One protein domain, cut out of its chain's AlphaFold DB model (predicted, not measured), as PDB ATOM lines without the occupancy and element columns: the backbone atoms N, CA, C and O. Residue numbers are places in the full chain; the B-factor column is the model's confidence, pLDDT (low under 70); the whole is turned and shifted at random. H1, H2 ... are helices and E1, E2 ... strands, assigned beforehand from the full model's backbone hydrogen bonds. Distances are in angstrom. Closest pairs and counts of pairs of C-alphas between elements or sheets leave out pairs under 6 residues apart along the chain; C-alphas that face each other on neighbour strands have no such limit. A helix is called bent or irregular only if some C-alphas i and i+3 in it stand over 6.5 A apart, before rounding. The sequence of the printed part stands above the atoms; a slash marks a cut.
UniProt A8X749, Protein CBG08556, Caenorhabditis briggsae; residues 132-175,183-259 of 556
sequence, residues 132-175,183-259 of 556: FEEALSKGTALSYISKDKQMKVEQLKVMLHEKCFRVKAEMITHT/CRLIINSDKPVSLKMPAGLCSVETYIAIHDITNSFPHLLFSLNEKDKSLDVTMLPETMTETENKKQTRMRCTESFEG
ATOM      1  N   PHE A 132      25.439  22.021 -54.531       96.19
ATOM      2  CA  PHE A 132      24.126  21.665 -54.001       96.19
ATOM      3  C   PHE A 132      22.976  22.211 -54.866       96.19
ATOM      4  O   PHE A 132      22.050  21.473 -55.195       96.19
ATOM      5  N   GLU A 133      23.061  23.454 -55.339       95.94
ATOM      6  CA  GLU A 133      22.085  24.044 -56.264       95.94
ATOM      7  C   GLU A 133      22.019  23.304 -57.608       95.94
ATOM      8  O   GLU A 133      20.935  23.135 -58.185       95.94
ATOM      9  N   GLU A 134      23.162  22.831 -58.110       96.69
ATOM     10  CA  GLU A 134      23.223  21.955 -59.281       96.69
ATOM     11  C   GLU A 134      22.525  20.612 -59.012       96.69
ATOM     12  O   GLU A 134      21.784  20.132 -59.873       96.69
ATOM     13  N   ALA A 135      22.708  20.025 -57.823       96.38
ATOM     14  CA  ALA A 135      22.038  18.787 -57.426       96.38
ATOM     15  C   ALA A 135      20.516  18.962 -57.291       96.38
ATOM     16  O   ALA A 135      19.763  18.113 -57.771       96.38
ATOM     17  N   LEU A 136      20.049  20.079 -56.721       95.44
ATOM     18  CA  LEU A 136      18.626  20.436 -56.676       95.44
ATOM     19  C   LEU A 136      18.045  20.574 -58.089       95.44
ATOM     20  O   LEU A 136      16.993  20.019 -58.389       95.44
ATOM     21  N   SER A 137      18.759  21.255 -58.990       93.19
ATOM     22  CA  SER A 137      18.313  21.454 -60.379       93.19
ATOM     23  C   SER A 137      18.212  20.147 -61.170       93.19
ATOM     24  O   SER A 137      17.348  20.018 -62.032       93.19
ATOM     25  N   LYS A 138      19.097  19.185 -60.889       95.06
ATOM     26  CA  LYS A 138      19.131  17.865 -61.540       95.06
ATOM     27  C   LYS A 138      18.213  16.833 -60.877       95.06
ATOM     28  O   LYS A 138      18.125  15.718 -61.377       95.06
ATOM     29  N   GLY A 139      17.564  17.170 -59.757       93.12
ATOM     30  CA  GLY A 139      16.749  16.225 -58.988       93.12
ATOM     31  C   GLY A 139      17.567  15.140 -58.278       93.12
ATOM     32  O   GLY A 139      17.051  14.065 -58.003       93.12
ATOM     33  N   THR A 140      18.848  15.390 -57.990       95.00
ATOM     34  CA  THR A 140      19.749  14.421 -57.339       95.00
ATOM     35  C   THR A 140      20.050  14.772 -55.881       95.00
ATOM     36  O   THR A 140      20.918  14.152 -55.276       95.00
ATOM     37  N   ALA A 141      19.364  15.758 -55.293       94.06
ATOM     38  CA  ALA A 141      19.638  16.238 -53.934       94.06
ATOM     39  C   ALA A 141      19.475  15.159 -52.846       94.06
ATOM     40  O   ALA A 141      20.199  15.192 -51.854       94.06
ATOM     41  N   LEU A 142      18.616  14.149 -53.049       93.25
ATOM     42  CA  LEU A 142      18.499  13.001 -52.137       93.25
ATOM     43  C   LEU A 142      19.830  12.269 -51.902       93.25
ATOM     44  O   LEU A 142      20.007  11.675 -50.839       93.25
ATOM     45  N   SER A 143      20.787  12.346 -52.838       92.75
ATOM     46  CA  SER A 143      22.105  11.718 -52.685       92.75
ATOM     47  C   SER A 143      22.928  12.289 -51.529       92.75
ATOM     48  O   SER A 143      23.928  11.684 -51.152       92.75
ATOM     49  N   TYR A 144      22.554  13.459 -51.004       92.31
ATOM     50  CA  TYR A 144      23.209  14.083 -49.856       92.31
ATOM     51  C   TYR A 144      22.811  13.416 -48.536       92.31
ATOM     52  O   TYR A 144      23.564  13.484 -47.572       92.31
ATOM     53  N   ILE A 145      21.665  12.735 -48.487       91.31
ATOM     54  CA  ILE A 145      21.194  12.045 -47.287       91.31
ATOM     55  C   ILE A 145      21.654  10.576 -47.316       91.31
ATOM     56  O   ILE A 145      21.792   9.980 -48.384       91.31
ATOM     57  N   SER A 146      21.873   9.957 -46.151       91.38
ATOM     58  CA  SER A 146      22.213   8.531 -46.048       91.38
ATOM     59  C   SER A 146      21.138   7.615 -46.657       91.38
ATOM     60  O   SER A 146      19.949   7.937 -46.653       91.38
ATOM     61  N   LYS A 147      21.538   6.426 -47.134       92.88
ATOM     62  CA  LYS A 147      20.614   5.452 -47.752       92.88
ATOM     63  C   LYS A 147      19.444   5.057 -46.838       92.88
ATOM     64  O   LYS A 147      18.324   4.932 -47.320       92.88
ATOM     65  N   ASP A 148      19.686   4.906 -45.533       93.00
ATOM     66  CA  ASP A 148      18.633   4.619 -44.542       93.00
ATOM     67  C   ASP A 148      17.568   5.724 -44.511       93.00
ATOM     68  O   ASP A 148      16.366   5.462 -44.558       93.00
ATOM     69  N   LYS A 149      18.008   6.984 -44.499       92.56
ATOM     70  CA  LYS A 149      17.105   8.133 -44.504       92.56
ATOM     71  C   LYS A 149      16.404   8.298 -45.855       92.56
ATOM     72  O   LYS A 149      15.217   8.597 -45.860       92.56
ATOM     73  N   GLN A 150      17.071   8.024 -46.981       93.94
ATOM     74  CA  GLN A 150      16.427   7.998 -48.305       93.94
ATOM     75  C   GLN A 150      15.265   6.994 -48.349       93.94
ATOM     76  O   GLN A 150      14.174   7.337 -48.796       93.94
ATOM     77  N   MET A 151      15.450   5.781 -47.811       93.44
ATOM     78  CA  MET A 151      14.369   4.789 -47.723       93.44
ATOM     79  C   MET A 151      13.178   5.298 -46.902       93.44
ATOM     80  O   MET A 151      12.033   5.042 -47.264       93.44
ATOM     81  N   LYS A 152      13.428   6.052 -45.825       93.56
ATOM     82  CA  LYS A 152      12.367   6.681 -45.022       93.56
ATOM     83  C   LYS A 152      11.615   7.772 -45.798       93.56
ATOM     84  O   LYS A 152      10.410   7.911 -45.614       93.56
ATOM     85  N   VAL A 153      12.288   8.513 -46.684       92.69
ATOM     86  CA  VAL A 153      11.627   9.474 -47.590       92.69
ATOM     87  C   VAL A 153      10.738   8.749 -48.603       92.69
ATOM     88  O   VAL A 153       9.598   9.151 -48.813       92.69
ATOM     89  N   GLU A 154      11.194   7.634 -49.171       93.19
ATOM     90  CA  GLU A 154      10.353   6.819 -50.059       93.19
ATOM     91  C   GLU A 154       9.144   6.221 -49.318       93.19
ATOM     92  O   GLU A 154       8.023   6.238 -49.829       93.19
ATOM     93  N   GLN A 155       9.323   5.779 -48.069       92.50
ATOM     94  CA  GLN A 155       8.213   5.334 -47.217       92.50
ATOM     95  C   GLN A 155       7.179   6.443 -46.982       92.50
ATOM     96  O   GLN A 155       5.983   6.157 -47.018       92.50
ATOM     97  N   LEU A 156       7.598   7.704 -46.804       92.06
ATOM     98  CA  LEU A 156       6.662   8.832 -46.703       92.06
ATOM     99  C   LEU A 156       5.784   8.964 -47.951       92.06
ATOM    100  O   LEU A 156       4.580   9.187 -47.821       92.06
ATOM    101  N   LYS A 157       6.357   8.802 -49.151       92.56
ATOM    102  CA  LYS A 157       5.596   8.847 -50.411       92.56
ATOM    103  C   LYS A 157       4.565   7.718 -50.466       92.56
ATOM    104  O   LYS A 157       3.410   7.961 -50.808       92.56
ATOM    105  N   VAL A 158       4.944   6.504 -50.063       91.50
ATOM    106  CA  VAL A 158       4.022   5.355 -49.992       91.50
ATOM    107  C   VAL A 158       2.891   5.608 -48.987       91.50
ATOM    108  O   VAL A 158       1.723   5.405 -49.315       91.50
ATOM    109  N   MET A 159       3.206   6.119 -47.793       90.19
ATOM    110  CA  MET A 159       2.204   6.469 -46.775       90.19
ATOM    111  C   MET A 159       1.250   7.571 -47.250       90.19
ATOM    112  O   MET A 159       0.063   7.547 -46.923       90.19
ATOM    113  N   LEU A 160       1.746   8.538 -48.030       90.38
ATOM    114  CA  LEU A 160       0.912   9.567 -48.646       90.38
ATOM    115  C   LEU A 160      -0.103   8.947 -49.614       90.38
ATOM    116  O   LEU A 160      -1.293   9.254 -49.520       90.38
ATOM    117  N   HIS A 161       0.347   8.049 -50.497       87.62
ATOM    118  CA  HIS A 161      -0.535   7.308 -51.401       87.62
ATOM    119  C   HIS A 161      -1.605   6.523 -50.634       87.62
ATOM    120  O   HIS A 161      -2.787   6.637 -50.957       87.62
ATOM    121  N   GLU A 162      -1.214   5.779 -49.595       84.44
ATOM    122  CA  GLU A 162      -2.134   4.994 -48.763       84.44
ATOM    123  C   GLU A 162      -3.212   5.879 -48.116       84.44
ATOM    124  O   GLU A 162      -4.410   5.599 -48.228       84.44
ATOM    125  N   LYS A 163      -2.809   6.985 -47.475       84.12
ATOM    126  CA  LYS A 163      -3.751   7.894 -46.808       84.12
ATOM    127  C   LYS A 163      -4.686   8.588 -47.796       84.12
ATOM    128  O   LYS A 163      -5.878   8.689 -47.515       84.12
ATOM    129  N   CYS A 164      -4.187   9.013 -48.954       79.69
ATOM    130  CA  CYS A 164      -5.027   9.618 -49.992       79.69
ATOM    131  C   CYS A 164      -6.002   8.602 -50.609       79.69
ATOM    132  O   CYS A 164      -7.148   8.944 -50.899       79.69
ATOM    133  N   PHE A 165      -5.583   7.342 -50.780       73.62
ATOM    134  CA  PHE A 165      -6.461   6.279 -51.269       73.62
ATOM    135  C   PHE A 165      -7.585   5.974 -50.277       73.62
ATOM    136  O   PHE A 165      -8.738   5.869 -50.683       73.62
ATOM    137  N   ARG A 166      -7.285   5.909 -48.973       64.88
ATOM    138  CA  ARG A 166      -8.312   5.745 -47.933       64.88
ATOM    139  C   ARG A 166      -9.360   6.859 -47.957       64.88
ATOM    140  O   ARG A 166     -10.544   6.559 -47.860       64.88
ATOM    141  N   VAL A 167      -8.942   8.112 -48.147       64.75
ATOM    142  CA  VAL A 167      -9.870   9.250 -48.290       64.75
ATOM    143  C   VAL A 167     -10.777   9.066 -49.512       64.75
ATOM    144  O   VAL A 167     -11.989   9.229 -49.396       64.75
ATOM    145  N   LYS A 168     -10.226   8.659 -50.666       64.62
ATOM    146  CA  LYS A 168     -11.038   8.340 -51.854       64.62
ATOM    147  C   LYS A 168     -12.000   7.175 -51.597       64.62
ATOM    148  O   LYS A 168     -13.163   7.285 -51.953       64.62
ATOM    149  N   ALA A 169     -11.560   6.092 -50.955       59.88
ATOM    150  CA  ALA A 169     -12.407   4.934 -50.660       59.88
ATOM    151  C   ALA A 169     -13.591   5.279 -49.735       59.88
ATOM    152  O   ALA A 169     -14.698   4.800 -49.963       59.88
ATOM    153  N   GLU A 170     -13.387   6.152 -48.742       59.31
ATOM    154  CA  GLU A 170     -14.471   6.677 -47.896       59.31
ATOM    155  C   GLU A 170     -15.491   7.495 -48.722       59.31
ATOM    156  O   GLU A 170     -16.695   7.377 -48.495       59.31
ATOM    157  N   MET A 171     -15.036   8.250 -49.735       56.22
ATOM    158  CA  MET A 171     -15.898   9.025 -50.650       56.22
ATOM    159  C   MET A 171     -16.600   8.170 -51.726       56.22
ATOM    160  O   MET A 171     -17.701   8.509 -52.150       56.22
ATOM    161  N   ILE A 172     -15.988   7.063 -52.165       55.47
ATOM    162  CA  ILE A 172     -16.458   6.198 -53.271       55.47
ATOM    163  C   ILE A 172     -17.539   5.195 -52.826       55.47
ATOM    164  O   ILE A 172     -18.091   4.470 -53.650       55.47
ATOM    165  N   THR A 173     -17.964   5.203 -51.559       53.06
ATOM    166  CA  THR A 173     -19.090   4.371 -51.077       53.06
ATOM    167  C   THR A 173     -20.438   4.620 -51.798       53.06
ATOM    168  O   THR A 173     -21.422   3.947 -51.492       53.06
ATOM    169  N   HIS A 174     -20.484   5.497 -52.815       50.09
ATOM    170  CA  HIS A 174     -21.634   5.748 -53.689       50.09
ATOM    171  C   HIS A 174     -21.420   5.573 -55.213       50.09
ATOM    172  O   HIS A 174     -22.338   5.899 -55.963       50.09
ATOM    173  N   THR A 175     -20.302   5.026 -55.713       51.81
ATOM    174  CA  THR A 175     -20.110   4.832 -57.176       51.81
ATOM    175  C   THR A 175     -19.270   3.603 -57.542       51.81
ATOM    176  O   THR A 175     -18.257   3.324 -56.912       51.81
ATOM    177  N   CYS A 183      -4.442   8.324 -61.519       55.38
ATOM    178  CA  CYS A 183      -5.155   9.221 -60.622       55.38
ATOM    179  C   CYS A 183      -4.193  10.132 -59.840       55.38
ATOM    180  O   CYS A 183      -3.594   9.707 -58.850       55.38
ATOM    181  N   ARG A 184      -4.148  11.424 -60.208       71.31
ATOM    182  CA  ARG A 184      -3.655  12.499 -59.323       71.31
ATOM    183  C   ARG A 184      -4.206  12.297 -57.906       71.31
ATOM    184  O   ARG A 184      -5.381  11.938 -57.719       71.31
ATOM    185  N   LEU A 185      -3.344  12.483 -56.908       78.94
ATOM    186  CA  LEU A 185      -3.751  12.406 -55.513       78.94
ATOM    187  C   LEU A 185      -4.693  13.580 -55.235       78.94
ATOM    188  O   LEU A 185      -4.411  14.715 -55.603       78.94
ATOM    189  N   ILE A 186      -5.844  13.285 -54.636       75.38
ATOM    190  CA  ILE A 186      -6.845  14.290 -54.277       75.38
ATOM    191  C   ILE A 186      -7.022  14.195 -52.772       75.38
ATOM    192  O   ILE A 186      -7.301  13.113 -52.252       75.38
ATOM    193  N   ILE A 187      -6.838  15.322 -52.093       78.19
ATOM    194  CA  ILE A 187      -7.061  15.471 -50.659       78.19
ATOM    195  C   ILE A 187      -8.337  16.287 -50.480       78.19
ATOM    196  O   ILE A 187      -8.516  17.318 -51.127       78.19
ATOM    197  N   ASN A 188      -9.233  15.816 -49.617       69.88
ATOM    198  CA  ASN A 188     -10.428  16.570 -49.260       69.88
ATOM    199  C   ASN A 188     -10.015  17.832 -48.476       69.88
ATOM    200  O   ASN A 188      -9.288  17.725 -47.487       69.88
ATOM    201  N   SER A 189     -10.474  19.012 -48.904       62.47
ATOM    202  CA  SER A 189     -10.120  20.308 -48.302       62.47
ATOM    203  C   SER A 189     -10.440  20.395 -46.810       62.47
ATOM    204  O   SER A 189      -9.745  21.099 -46.082       62.47
ATOM    205  N   ASP A 190     -11.444  19.649 -46.345       65.38
ATOM    206  CA  ASP A 190     -11.943  19.733 -44.967       65.38
ATOM    207  C   ASP A 190     -11.127  18.889 -43.969       65.38
ATOM    208  O   ASP A 190     -11.314  19.006 -42.756       65.38
ATOM    209  N   LYS A 191     -10.221  18.022 -44.451       70.38
ATOM    210  CA  LYS A 191      -9.356  17.178 -43.610       70.38
ATOM    211  C   LYS A 191      -7.939  17.080 -44.196       70.38
ATOM    212  O   LYS A 191      -7.712  16.233 -45.064       70.38
ATOM    213  N   PRO A 192      -6.970  17.882 -43.714       77.38
ATOM    214  CA  PRO A 192      -5.580  17.748 -44.138       77.38
ATOM    215  C   PRO A 192      -5.041  16.350 -43.807       77.38
ATOM    216  O   PRO A 192      -5.353  15.766 -42.763       77.38
ATOM    217  N   VAL A 193      -4.208  15.805 -44.694       88.12
ATOM    218  CA  VAL A 193      -3.496  14.551 -44.429       88.12
ATOM    219  C   VAL A 193      -2.244  14.894 -43.640       88.12
ATOM    220  O   VAL A 193      -1.378  15.589 -44.146       88.12
ATOM    221  N   SER A 194      -2.115  14.382 -42.420       90.12
ATOM    222  CA  SER A 194      -0.891  14.567 -41.630       90.12
ATOM    223  C   SER A 194      -0.001  13.326 -41.713       90.12
ATOM    224  O   SER A 194      -0.459  12.203 -41.462       90.12
ATOM    225  N   LEU A 195       1.265  13.493 -42.091       91.12
ATOM    226  CA  LEU A 195       2.276  12.435 -42.162       91.12
ATOM    227  C   LEU A 195       3.303  12.628 -41.050       91.12
ATOM    228  O   LEU A 195       3.791  13.730 -40.839       91.12
ATOM    229  N   LYS A 196       3.677  11.565 -40.341       90.62
ATOM    230  CA  LYS A 196       4.722  11.668 -39.317       90.62
ATOM    231  C   LYS A 196       6.087  11.770 -39.993       90.62
ATOM    232  O   LYS A 196       6.423  10.890 -40.781       90.62
ATOM    233  N   MET A 197       6.877  12.791 -39.663       90.25
ATOM    234  CA  MET A 197       8.211  12.933 -40.241       90.25
ATOM    235  C   MET A 197       9.173  11.857 -39.710       90.25
ATOM    236  O   MET A 197       9.087  11.477 -38.535       90.25
ATOM    237  N   PRO A 198      10.104  11.356 -40.545       87.12
ATOM    238  CA  PRO A 198      11.149  10.448 -40.111       87.12
ATOM    239  C   PRO A 198      11.960  11.053 -38.965       87.12
ATOM    240  O   PRO A 198      12.400  12.200 -39.025       87.12
ATOM    241  N   ALA A 199      12.178  10.267 -37.913       86.06
ATOM    242  CA  ALA A 199      12.989  10.706 -36.785       86.06
ATOM    243  C   ALA A 199      14.472  10.836 -37.180       86.06
ATOM    244  O   ALA A 199      14.989  10.025 -37.953       86.06
ATOM    245  N   GLY A 200      15.159  11.819 -36.592       85.62
ATOM    246  CA  GLY A 200      16.608  12.004 -36.738       85.62
ATOM    247  C   GLY A 200      17.055  12.667 -38.046       85.62
ATOM    248  O   GLY A 200      18.228  12.546 -38.403       85.62
ATOM    249  N   LEU A 201      16.146  13.326 -38.770       89.62
ATOM    250  CA  LEU A 201      16.515  14.246 -39.846       89.62
ATOM    251  C   LEU A 201      16.925  15.593 -39.243       89.62
ATOM    252  O   LEU A 201      16.195  16.126 -38.406       89.62
ATOM    253  N   CYS A 202      18.065  16.136 -39.668       90.81
ATOM    254  CA  CYS A 202      18.379  17.543 -39.417       90.81
ATOM    255  C   CYS A 202      17.519  18.452 -40.312       90.81
ATOM    256  O   CYS A 202      16.790  17.971 -41.192       90.81
ATOM    257  N   SER A 203      17.610  19.768 -40.121       92.00
ATOM    258  CA  SER A 203      16.856  20.746 -40.908       92.00
ATOM    259  C   SER A 203      17.106  20.577 -42.407       92.00
ATOM    260  O   SER A 203      16.159  20.423 -43.175       92.00
ATOM    261  N   VAL A 204      18.364  20.487 -42.841       93.62
ATOM    262  CA  VAL A 204      18.693  20.335 -44.271       93.62
ATOM    263  C   VAL A 204      18.107  19.061 -44.872       93.62
ATOM    264  O   VAL A 204      17.475  19.098 -45.926       93.62
ATOM    265  N   GLU A 205      18.268  17.927 -44.192       94.31
ATOM    266  CA  GLU A 205      17.726  16.645 -44.651       94.31
ATOM    267  C   GLU A 205      16.192  16.669 -44.712       94.31
ATOM    268  O   GLU A 205      15.600  16.107 -45.634       94.31
ATOM    269  N   THR A 206      15.553  17.366 -43.768       94.12
ATOM    270  CA  THR A 206      14.104  17.596 -43.751       94.12
ATOM    271  C   THR A 206      13.656  18.365 -44.990       94.12
ATOM    272  O   THR A 206      12.742  17.924 -45.688       94.12
ATOM    273  N   TYR A 207      14.319  19.474 -45.326       95.00
ATOM    274  CA  TYR A 207      13.944  20.263 -46.501       95.00
ATOM    275  C   TYR A 207      14.336  19.603 -47.827       95.00
ATOM    276  O   TYR A 207      13.628  19.804 -48.814       95.00
ATOM    277  N   ILE A 208      15.378  18.763 -47.870       95.88
ATOM    278  CA  ILE A 208      15.650  17.900 -49.032       95.88
ATOM    279  C   ILE A 208      14.494  16.909 -49.228       95.88
ATOM    280  O   ILE A 208      14.008  16.768 -50.349       95.88
ATOM    281  N   ALA A 209      14.017  16.259 -48.160       95.31
ATOM    282  CA  ALA A 209      12.883  15.338 -48.234       95.31
ATOM    283  C   ALA A 209      11.599  16.044 -48.703       95.31
ATOM    284  O   ALA A 209      10.922  15.558 -49.605       95.31
ATOM    285  N   ILE A 210      11.287  17.219 -48.144       95.31
ATOM    286  CA  ILE A 210      10.119  18.016 -48.550       95.31
ATOM    287  C   ILE A 210      10.234  18.444 -50.018       95.31
ATOM    288  O   ILE A 210       9.262  18.325 -50.764       95.31
ATOM    289  N   HIS A 211      11.407  18.908 -50.457       96.19
ATOM    290  CA  HIS A 211      11.635  19.295 -51.849       96.19
ATOM    291  C   HIS A 211      11.450  18.114 -52.812       96.19
ATOM    292  O   HIS A 211      10.795  18.248 -53.847       96.19
ATOM    293  N   ASP A 212      11.977  16.942 -52.460       95.81
ATOM    294  CA  ASP A 212      11.857  15.728 -53.263       95.81
ATOM    295  C   ASP A 212      10.403  15.228 -53.377       95.81
ATOM    296  O   ASP A 212       9.901  14.980 -54.481       95.81
ATOM    297  N   ILE A 213       9.676  15.178 -52.256       94.44
ATOM    298  CA  ILE A 213       8.252  14.812 -52.237       94.44
ATOM    299  C   ILE A 213       7.426  15.843 -53.026       94.44
ATOM    300  O   ILE A 213       6.564  15.459 -53.814       94.44
ATOM    301  N   THR A 214       7.731  17.138 -52.906       95.31
ATOM    302  CA  THR A 214       7.072  18.203 -53.687       95.31
ATOM    303  C   THR A 214       7.336  18.060 -55.186       95.31
ATOM    304  O   THR A 214       6.455  18.324 -56.005       95.31
ATOM    305  N   ASN A 215       8.522  17.594 -55.585       94.31
ATOM    306  CA  ASN A 215       8.805  17.310 -56.990       94.31
ATOM    307  C   ASN A 215       7.991  16.127 -57.524       94.31
ATOM    308  O   ASN A 215       7.559  16.183 -58.678       94.31
ATOM    309  N   SER A 216       7.751  15.111 -56.687       93.31
ATOM    310  CA  SER A 216       6.892  13.962 -57.007       93.31
ATOM    311  C   SER A 216       5.401  14.331 -57.037       93.31
ATOM    312  O   SER A 216       4.664  13.844 -57.891       93.31
ATOM    313  N   PHE A 217       4.957  15.238 -56.158       93.62
ATOM    314  CA  PHE A 217       3.551  15.637 -56.012       93.62
ATOM    315  C   PHE A 217       3.366  17.167 -56.026       93.62
ATOM    316  O   PHE A 217       2.947  17.755 -55.032       93.62
ATOM    317  N   PRO A 218       3.625  17.845 -57.158       93.94
ATOM    318  CA  PRO A 218       3.643  19.313 -57.213       93.94
ATOM    319  C   PRO A 218       2.294  20.000 -56.966       93.94
ATOM    320  O   PRO A 218       2.262  21.183 -56.627       93.94
ATOM    321  N   HIS A 219       1.197  19.263 -57.143       91.69
ATOM    322  CA  HIS A 219      -0.186  19.701 -56.933       91.69
ATOM    323  C   HIS A 219      -0.617  19.664 -55.456       91.69
ATOM    324  O   HIS A 219      -1.758  20.008 -55.145       91.69
ATOM    325  N   LEU A 220       0.273  19.237 -54.555       93.06
ATOM    326  CA  LEU A 220       0.061  19.219 -53.113       93.06
ATOM    327  C   LEU A 220       0.993  20.223 -52.433       93.06
ATOM    328  O   LEU A 220       2.124  20.442 -52.870       93.06
ATOM    329  N   LEU A 221       0.516  20.813 -51.344       93.75
ATOM    330  CA  LEU A 221       1.304  21.667 -50.468       93.75
ATOM    331  C   LEU A 221       1.730  20.868 -49.235       93.75
ATOM    332  O   LEU A 221       0.902  20.208 -48.611       93.75
ATOM    333  N   PHE A 222       3.014  20.951 -48.892       93.75
ATOM    334  CA  PHE A 222       3.616  20.258 -47.757       93.75
ATOM    335  C   PHE A 222       4.100  21.282 -46.730       93.75
ATOM    336  O   PHE A 222       5.042  22.029 -46.995       93.75
ATOM    337  N   SER A 223       3.468  21.301 -45.560       91.44
ATOM    338  CA  SER A 223       3.759  22.250 -44.483       91.44
ATOM    339  C   SER A 223       4.274  21.508 -43.257       91.44
ATOM    340  O   SER A 223       3.603  20.618 -42.737       91.44
ATOM    341  N   LEU A 224       5.476  21.851 -42.796       89.94
ATOM    342  CA  LEU A 224       6.047  21.251 -41.594       89.94
ATOM    343  C   LEU A 224       5.363  21.829 -40.348       89.94
ATOM    344  O   LEU A 224       5.360  23.040 -40.139       89.94
ATOM    345  N   ASN A 225       4.818  20.955 -39.509       86.81
ATOM    346  CA  ASN A 225       4.364  21.282 -38.166       86.81
ATOM    347  C   ASN A 225       5.452  20.859 -37.173       86.81
ATOM    348  O   ASN A 225       5.632  19.674 -36.875       86.81
ATOM    349  N   GLU A 226       6.193  21.841 -36.661       77.38
ATOM    350  CA  GLU A 226       7.329  21.592 -35.770       77.38
ATOM    351  C   GLU A 226       6.923  21.041 -34.397       77.38
ATOM    352  O   GLU A 226       7.685  20.282 -33.793       77.38
ATOM    353  N   LYS A 227       5.712  21.361 -33.913       77.62
ATOM    354  CA  LYS A 227       5.222  20.898 -32.603       77.62
ATOM    355  C   LYS A 227       4.971  19.397 -32.604       77.62
ATOM    356  O   LYS A 227       5.420  18.693 -31.700       77.62
ATOM    357  N   ASP A 228       4.300  18.915 -33.645       79.00
ATOM    358  CA  ASP A 228       3.913  17.509 -33.773       79.00
ATOM    359  C   ASP A 228       4.941  16.679 -34.560       79.00
ATOM    360  O   ASP A 228       4.809  15.456 -34.675       79.00
ATOM    361  N   LYS A 229       5.990  17.334 -35.089       82.38
ATOM    362  CA  LYS A 229       6.973  16.753 -36.020       82.38
ATOM    363  C   LYS A 229       6.272  16.001 -37.154       82.38
ATOM    364  O   LYS A 229       6.606  14.856 -37.482       82.38
ATOM    365  N   SER A 230       5.267  16.647 -37.732       90.38
ATOM    366  CA  SER A 230       4.454  16.115 -38.819       90.38
ATOM    367  C   SER A 230       4.532  17.007 -40.050       90.38
ATOM    368  O   SER A 230       4.873  18.183 -39.978       90.38
ATOM    369  N   LEU A 231       4.242  16.415 -41.200       92.94
ATOM    370  CA  LEU A 231       4.089  17.095 -42.469       92.94
ATOM    371  C   LEU A 231       2.606  17.106 -42.806       92.94
ATOM    372  O   LEU A 231       2.024  16.061 -43.111       92.94
ATOM    373  N   ASP A 232       2.004  18.281 -42.714       92.50
ATOM    374  CA  ASP A 232       0.614  18.486 -43.073       92.50
ATOM    375  C   ASP A 232       0.523  18.702 -44.582       92.50
ATOM    376  O   ASP A 232       1.259  19.499 -45.169       92.50
ATOM    377  N   VAL A 233      -0.365  17.940 -45.213       93.06
ATOM    378  CA  VAL A 233      -0.513  17.871 -46.662       93.06
ATOM    379  C   VAL A 233      -1.907  18.332 -47.051       93.06
ATOM    380  O   VAL A 233      -2.917  17.782 -46.596       93.06
ATOM    381  N   THR A 234      -1.958  19.336 -47.919       91.75
ATOM    382  CA  THR A 234      -3.194  19.917 -48.453       91.75
ATOM    383  C   THR A 234      -3.135  20.024 -49.972       91.75
ATOM    384  O   THR A 234      -2.076  19.880 -50.588       91.75
ATOM    385  N   MET A 235      -4.287  20.269 -50.600       90.75
ATOM    386  CA  MET A 235      -4.319  20.649 -52.012       90.75
ATOM    387  C   MET A 235      -3.635  22.003 -52.206       90.75
ATOM    388  O   MET A 235      -3.764  22.899 -51.367       90.75
ATOM    389  N   LEU A 236      -2.928  22.153 -53.326       91.38
ATOM    390  CA  LEU A 236      -2.320  23.422 -53.696       91.38
ATOM    391  C   LEU A 236      -3.403  24.514 -53.838       91.38
ATOM    392  O   LEU A 236      -4.379  24.292 -54.560       91.38
ATOM    393  N   PRO A 237      -3.259  25.681 -53.181       90.75
ATOM    394  CA  PRO A 237      -4.204  26.785 -53.334       90.75
ATOM    395  C   PRO A 237      -4.246  27.309 -54.772       90.75
ATOM    396  O   PRO A 237      -3.207  27.396 -55.421       90.75
ATOM    397  N   GLU A 238      -5.410  27.770 -55.242       89.50
ATOM    398  CA  GLU A 238      -5.566  28.352 -56.591       89.50
ATOM    399  C   GLU A 238      -4.671  29.581 -56.837       89.50
ATOM    400  O   GLU A 238      -4.339  29.907 -57.974       89.50
ATOM    401  N   THR A 239      -4.243  30.256 -55.768       92.69
ATOM    402  CA  THR A 239      -3.330  31.405 -55.820       92.69
ATOM    403  C   THR A 239      -1.875  31.023 -56.104       92.69
ATOM    404  O   THR A 239      -1.063  31.912 -56.361       92.69
ATOM    405  N   MET A 240      -1.523  29.732 -56.059       93.75
ATOM    406  CA  MET A 240      -0.157  29.246 -56.238       93.75
ATOM    407  C   MET A 240      -0.070  28.214 -57.365       93.75
ATOM    408  O   MET A 240      -0.847  27.268 -57.438       93.75
ATOM    409  N   THR A 241       0.922  28.369 -58.242       95.81
ATOM    410  CA  THR A 241       1.190  27.397 -59.312       95.81
ATOM    411  C   THR A 241       2.117  26.281 -58.830       95.81
ATOM    412  O   THR A 241       2.920  26.471 -57.917       95.81
ATOM    413  N   GLU A 242       2.070  25.124 -59.492       95.19
ATOM    414  CA  GLU A 242       2.988  24.001 -59.240       95.19
ATOM    415  C   GLU A 242       4.470  24.407 -59.363       95.19
ATOM    416  O   GLU A 242       5.330  23.936 -58.614       95.19
ATOM    417  N   THR A 243       4.783  25.305 -60.301       95.31
ATOM    418  CA  THR A 243       6.135  25.841 -60.491       95.31
ATOM    419  C   THR A 243       6.563  26.714 -59.316       95.31
ATOM    420  O   THR A 243       7.696  26.589 -58.852       95.31
ATOM    421  N   GLU A 244       5.668  27.563 -58.806       95.25
ATOM    422  CA  GLU A 244       5.947  28.394 -57.634       95.25
ATOM    423  C   GLU A 244       6.111  27.536 -56.370       95.25
ATOM    424  O   GLU A 244       7.046  27.759 -55.607       95.25
ATOM    425  N   ASN A 245       5.311  26.474 -56.212       95.19
ATOM    426  CA  ASN A 245       5.454  25.499 -55.124       95.19
ATOM    427  C   ASN A 245       6.853  24.852 -55.101       95.19
ATOM    428  O   ASN A 245       7.579  24.880 -54.102       95.19
ATOM    429  N   LYS A 246       7.281  24.322 -56.255       95.19
ATOM    430  CA  LYS A 246       8.621  23.740 -56.436       95.19
ATOM    431  C   LYS A 246       9.728  24.757 -56.168       95.19
ATOM    432  O   LYS A 246      10.751  24.418 -55.574       95.19
ATOM    433  N   LYS A 247       9.533  26.008 -56.589       95.50
ATOM    434  CA  LYS A 247      10.488  27.093 -56.356       95.50
ATOM    435  C   LYS A 247      10.592  27.448 -54.871       95.50
ATOM    436  O   LYS A 247      11.708  27.581 -54.380       95.50
ATOM    437  N   GLN A 248       9.479  27.557 -54.149       94.38
ATOM    438  CA  GLN A 248       9.477  27.862 -52.715       94.38
ATOM    439  C   GLN A 248      10.170  26.779 -51.888       94.38
ATOM    440  O   GLN A 248      11.039  27.094 -51.075       94.38
ATOM    441  N   THR A 249       9.860  25.505 -52.137       94.62
ATOM    442  CA  THR A 249      10.524  24.391 -51.438       94.62
ATOM    443  C   THR A 249      12.006  24.303 -51.780       94.62
ATOM    444  O   THR A 249      12.824  24.076 -50.891       94.62
ATOM    445  N   ARG A 250      12.378  24.572 -53.040       96.19
ATOM    446  CA  ARG A 250      13.782  24.687 -53.445       96.19
ATOM    447  C   ARG A 250      14.499  25.809 -52.694       96.19
ATOM    448  O   ARG A 250      15.579  25.565 -52.176       96.19
ATOM    449  N   MET A 251      13.908  27.006 -52.609       95.19
ATOM    450  CA  MET A 251      14.495  28.134 -51.874       95.19
ATOM    451  C   MET A 251      14.695  27.791 -50.396       95.19
ATOM    452  O   MET A 251      15.781  28.009 -49.878       95.19
ATOM    453  N   ARG A 252      13.696  27.190 -49.735       93.75
ATOM    454  CA  ARG A 252      13.825  26.749 -48.335       93.75
ATOM    455  C   ARG A 252      14.908  25.693 -48.142       93.75
ATOM    456  O   ARG A 252      15.661  25.761 -47.176       93.75
ATOM    457  N   CYS A 253      15.023  24.752 -49.075       95.06
ATOM    458  CA  CYS A 253      16.089  23.758 -49.064       95.06
ATOM    459  C   CYS A 253      17.472  24.412 -49.216       95.06
ATOM    460  O   CYS A 253      18.367  24.122 -48.422       95.06
ATOM    461  N   THR A 254      17.631  25.361 -50.145       96.44
ATOM    462  CA  THR A 254      18.864  26.151 -50.280       96.44
ATOM    463  C   THR A 254      19.178  26.942 -49.008       96.44
ATOM    464  O   THR A 254      20.289  26.822 -48.507       96.44
ATOM    465  N   GLU A 255      18.213  27.670 -48.431       95.25
ATOM    466  CA  GLU A 255      18.416  28.434 -47.186       95.25
ATOM    467  C   GLU A 255      18.854  27.535 -46.021       95.25
ATOM    468  O   GLU A 255      19.707  27.924 -45.223       95.25
ATOM    469  N   SER A 256      18.289  26.326 -45.921       95.12
ATOM    470  CA  SER A 256      18.686  25.363 -44.891       95.12
ATOM    471  C   SER A 256      20.133  24.900 -45.069       95.12
ATOM    472  O   SER A 256      20.860  24.805 -44.085       95.12
ATOM    473  N   PHE A 257      20.563  24.665 -46.314       96.19
ATOM    474  CA  PHE A 257      21.916  24.213 -46.639       96.19
ATOM    475  C   PHE A 257      22.959  25.325 -46.476       96.19
ATOM    476  O   PHE A 257      24.054  25.066 -45.988       96.19
ATOM    477  N   GLU A 258      22.623  26.564 -46.857       96.31
ATOM    478  CA  GLU A 258      23.458  27.743 -46.587       96.31
ATOM    479  C   GLU A 258      23.752  27.885 -45.096       96.31
ATOM    480  O   GLU A 258      24.874  28.231 -44.700       96.31
ATOM    481  N   GLY A 259      22.711  27.659 -44.290       96.44
ATOM    482  CA  GLY A 259      22.732  27.846 -42.854       96.44
ATOM    483  C   GLY A 259      23.290  29.219 -42.489       96.44
ATOM    484  O   GLY A 259      22.961  30.243 -43.102       96.44
TER     485      GLY A 259
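What this domain is: This is residues 132 to 175 and 183 to 259 of the 556 residues of the protein "Protein CBG08556" of Caenorhabditis briggsae (UniProt A8X749). A small three-stranded sheet has helix H4 over its E2 edge, H5 side by side with H4, and the long helix H3 running past its E1 edge and making most of the length. Short H1 and H2 sit at the end where H3 begins, H2 packing on H4. The printed part has 121 residues, with five named helices and three named strands in the order H1 H2 H3 E1 H4 E2 E3 H5. The antiparallel sheet runs E1, E3, E2; the class is mostly helix. The whole is compact, with a radius of gyration of the C-alphas of 14.7 A, yet elongated, 50 by 31 by 27 A.

How they stand to each other: E3, residues 230 to 235, is the inner strand. It is antiparallel to E1, residues 193 to 196, with N 195 and O 231 2.9 A apart, and forms a hairpin with E2, residues 220 to 225, with N 223 and O 232 2.9 A apart, both within hydrogen-bond range. E1, H4, residues 203 to 216, and E2 form a split strand-helix-strand unit, two strands running the same way with E3 between; its crossover is right-handed. H4 lies over E2 at a height over the sheet of 9.9 A, its local plane only just supported by 6 C-alphas. H5, residues 242 to 258, touches H4 at a shallow tilt of 19 degrees, opposite ways; the closest C-alphas, of Tyr 207 and Cys 253, are 4.8 A apart. H3, residues 147 to 174, only grazes the sheet with residues 156 to 167. Its residues 153 to 157 only just touch H4, with 3 pairs of C-alphas within 8 A, the closest Val 153 and Ala 209 at 6.0 A. H2, residues 141 to 144, touches H4, closest at the C-alphas of Leu 142 and Ile 208, 6.5 A. H1, residues 132 to 137, only just touches H5, with 3 pairs within 8 A, the closest the C-alphas of Glu 133 and Thr 254, 7.1 A. Every O i to N i+4 pair is within hydrogen-bond range in H1, H4 and H5, and 22 of 24 in H3; H2 is too short for one.

Where its parts are: H1 begins at C-alpha 132 (24.126, 21.665, -54.001). H3 is 42.7 A long and irregular, C-alphas 171 and 174 being 7.3 A apart. H4 spans 20.1 A, E2 15.7 A and E3 16.5 A. H5 spans 24.4 A and ends at C-alpha 258 (23.458, 27.743, -46.587).

The domain as a whole: The C-alphas farthest apart, of His 174 and Gly 259, are 50.7 A apart. Residues 176 to 182 are not printed, and C-alphas 175 and 183 are 16.0 A apart across this cut. Of the links printed whole, none is long. Residues 166 to 175, 183 and 188 to 190 have pLDDT under 70.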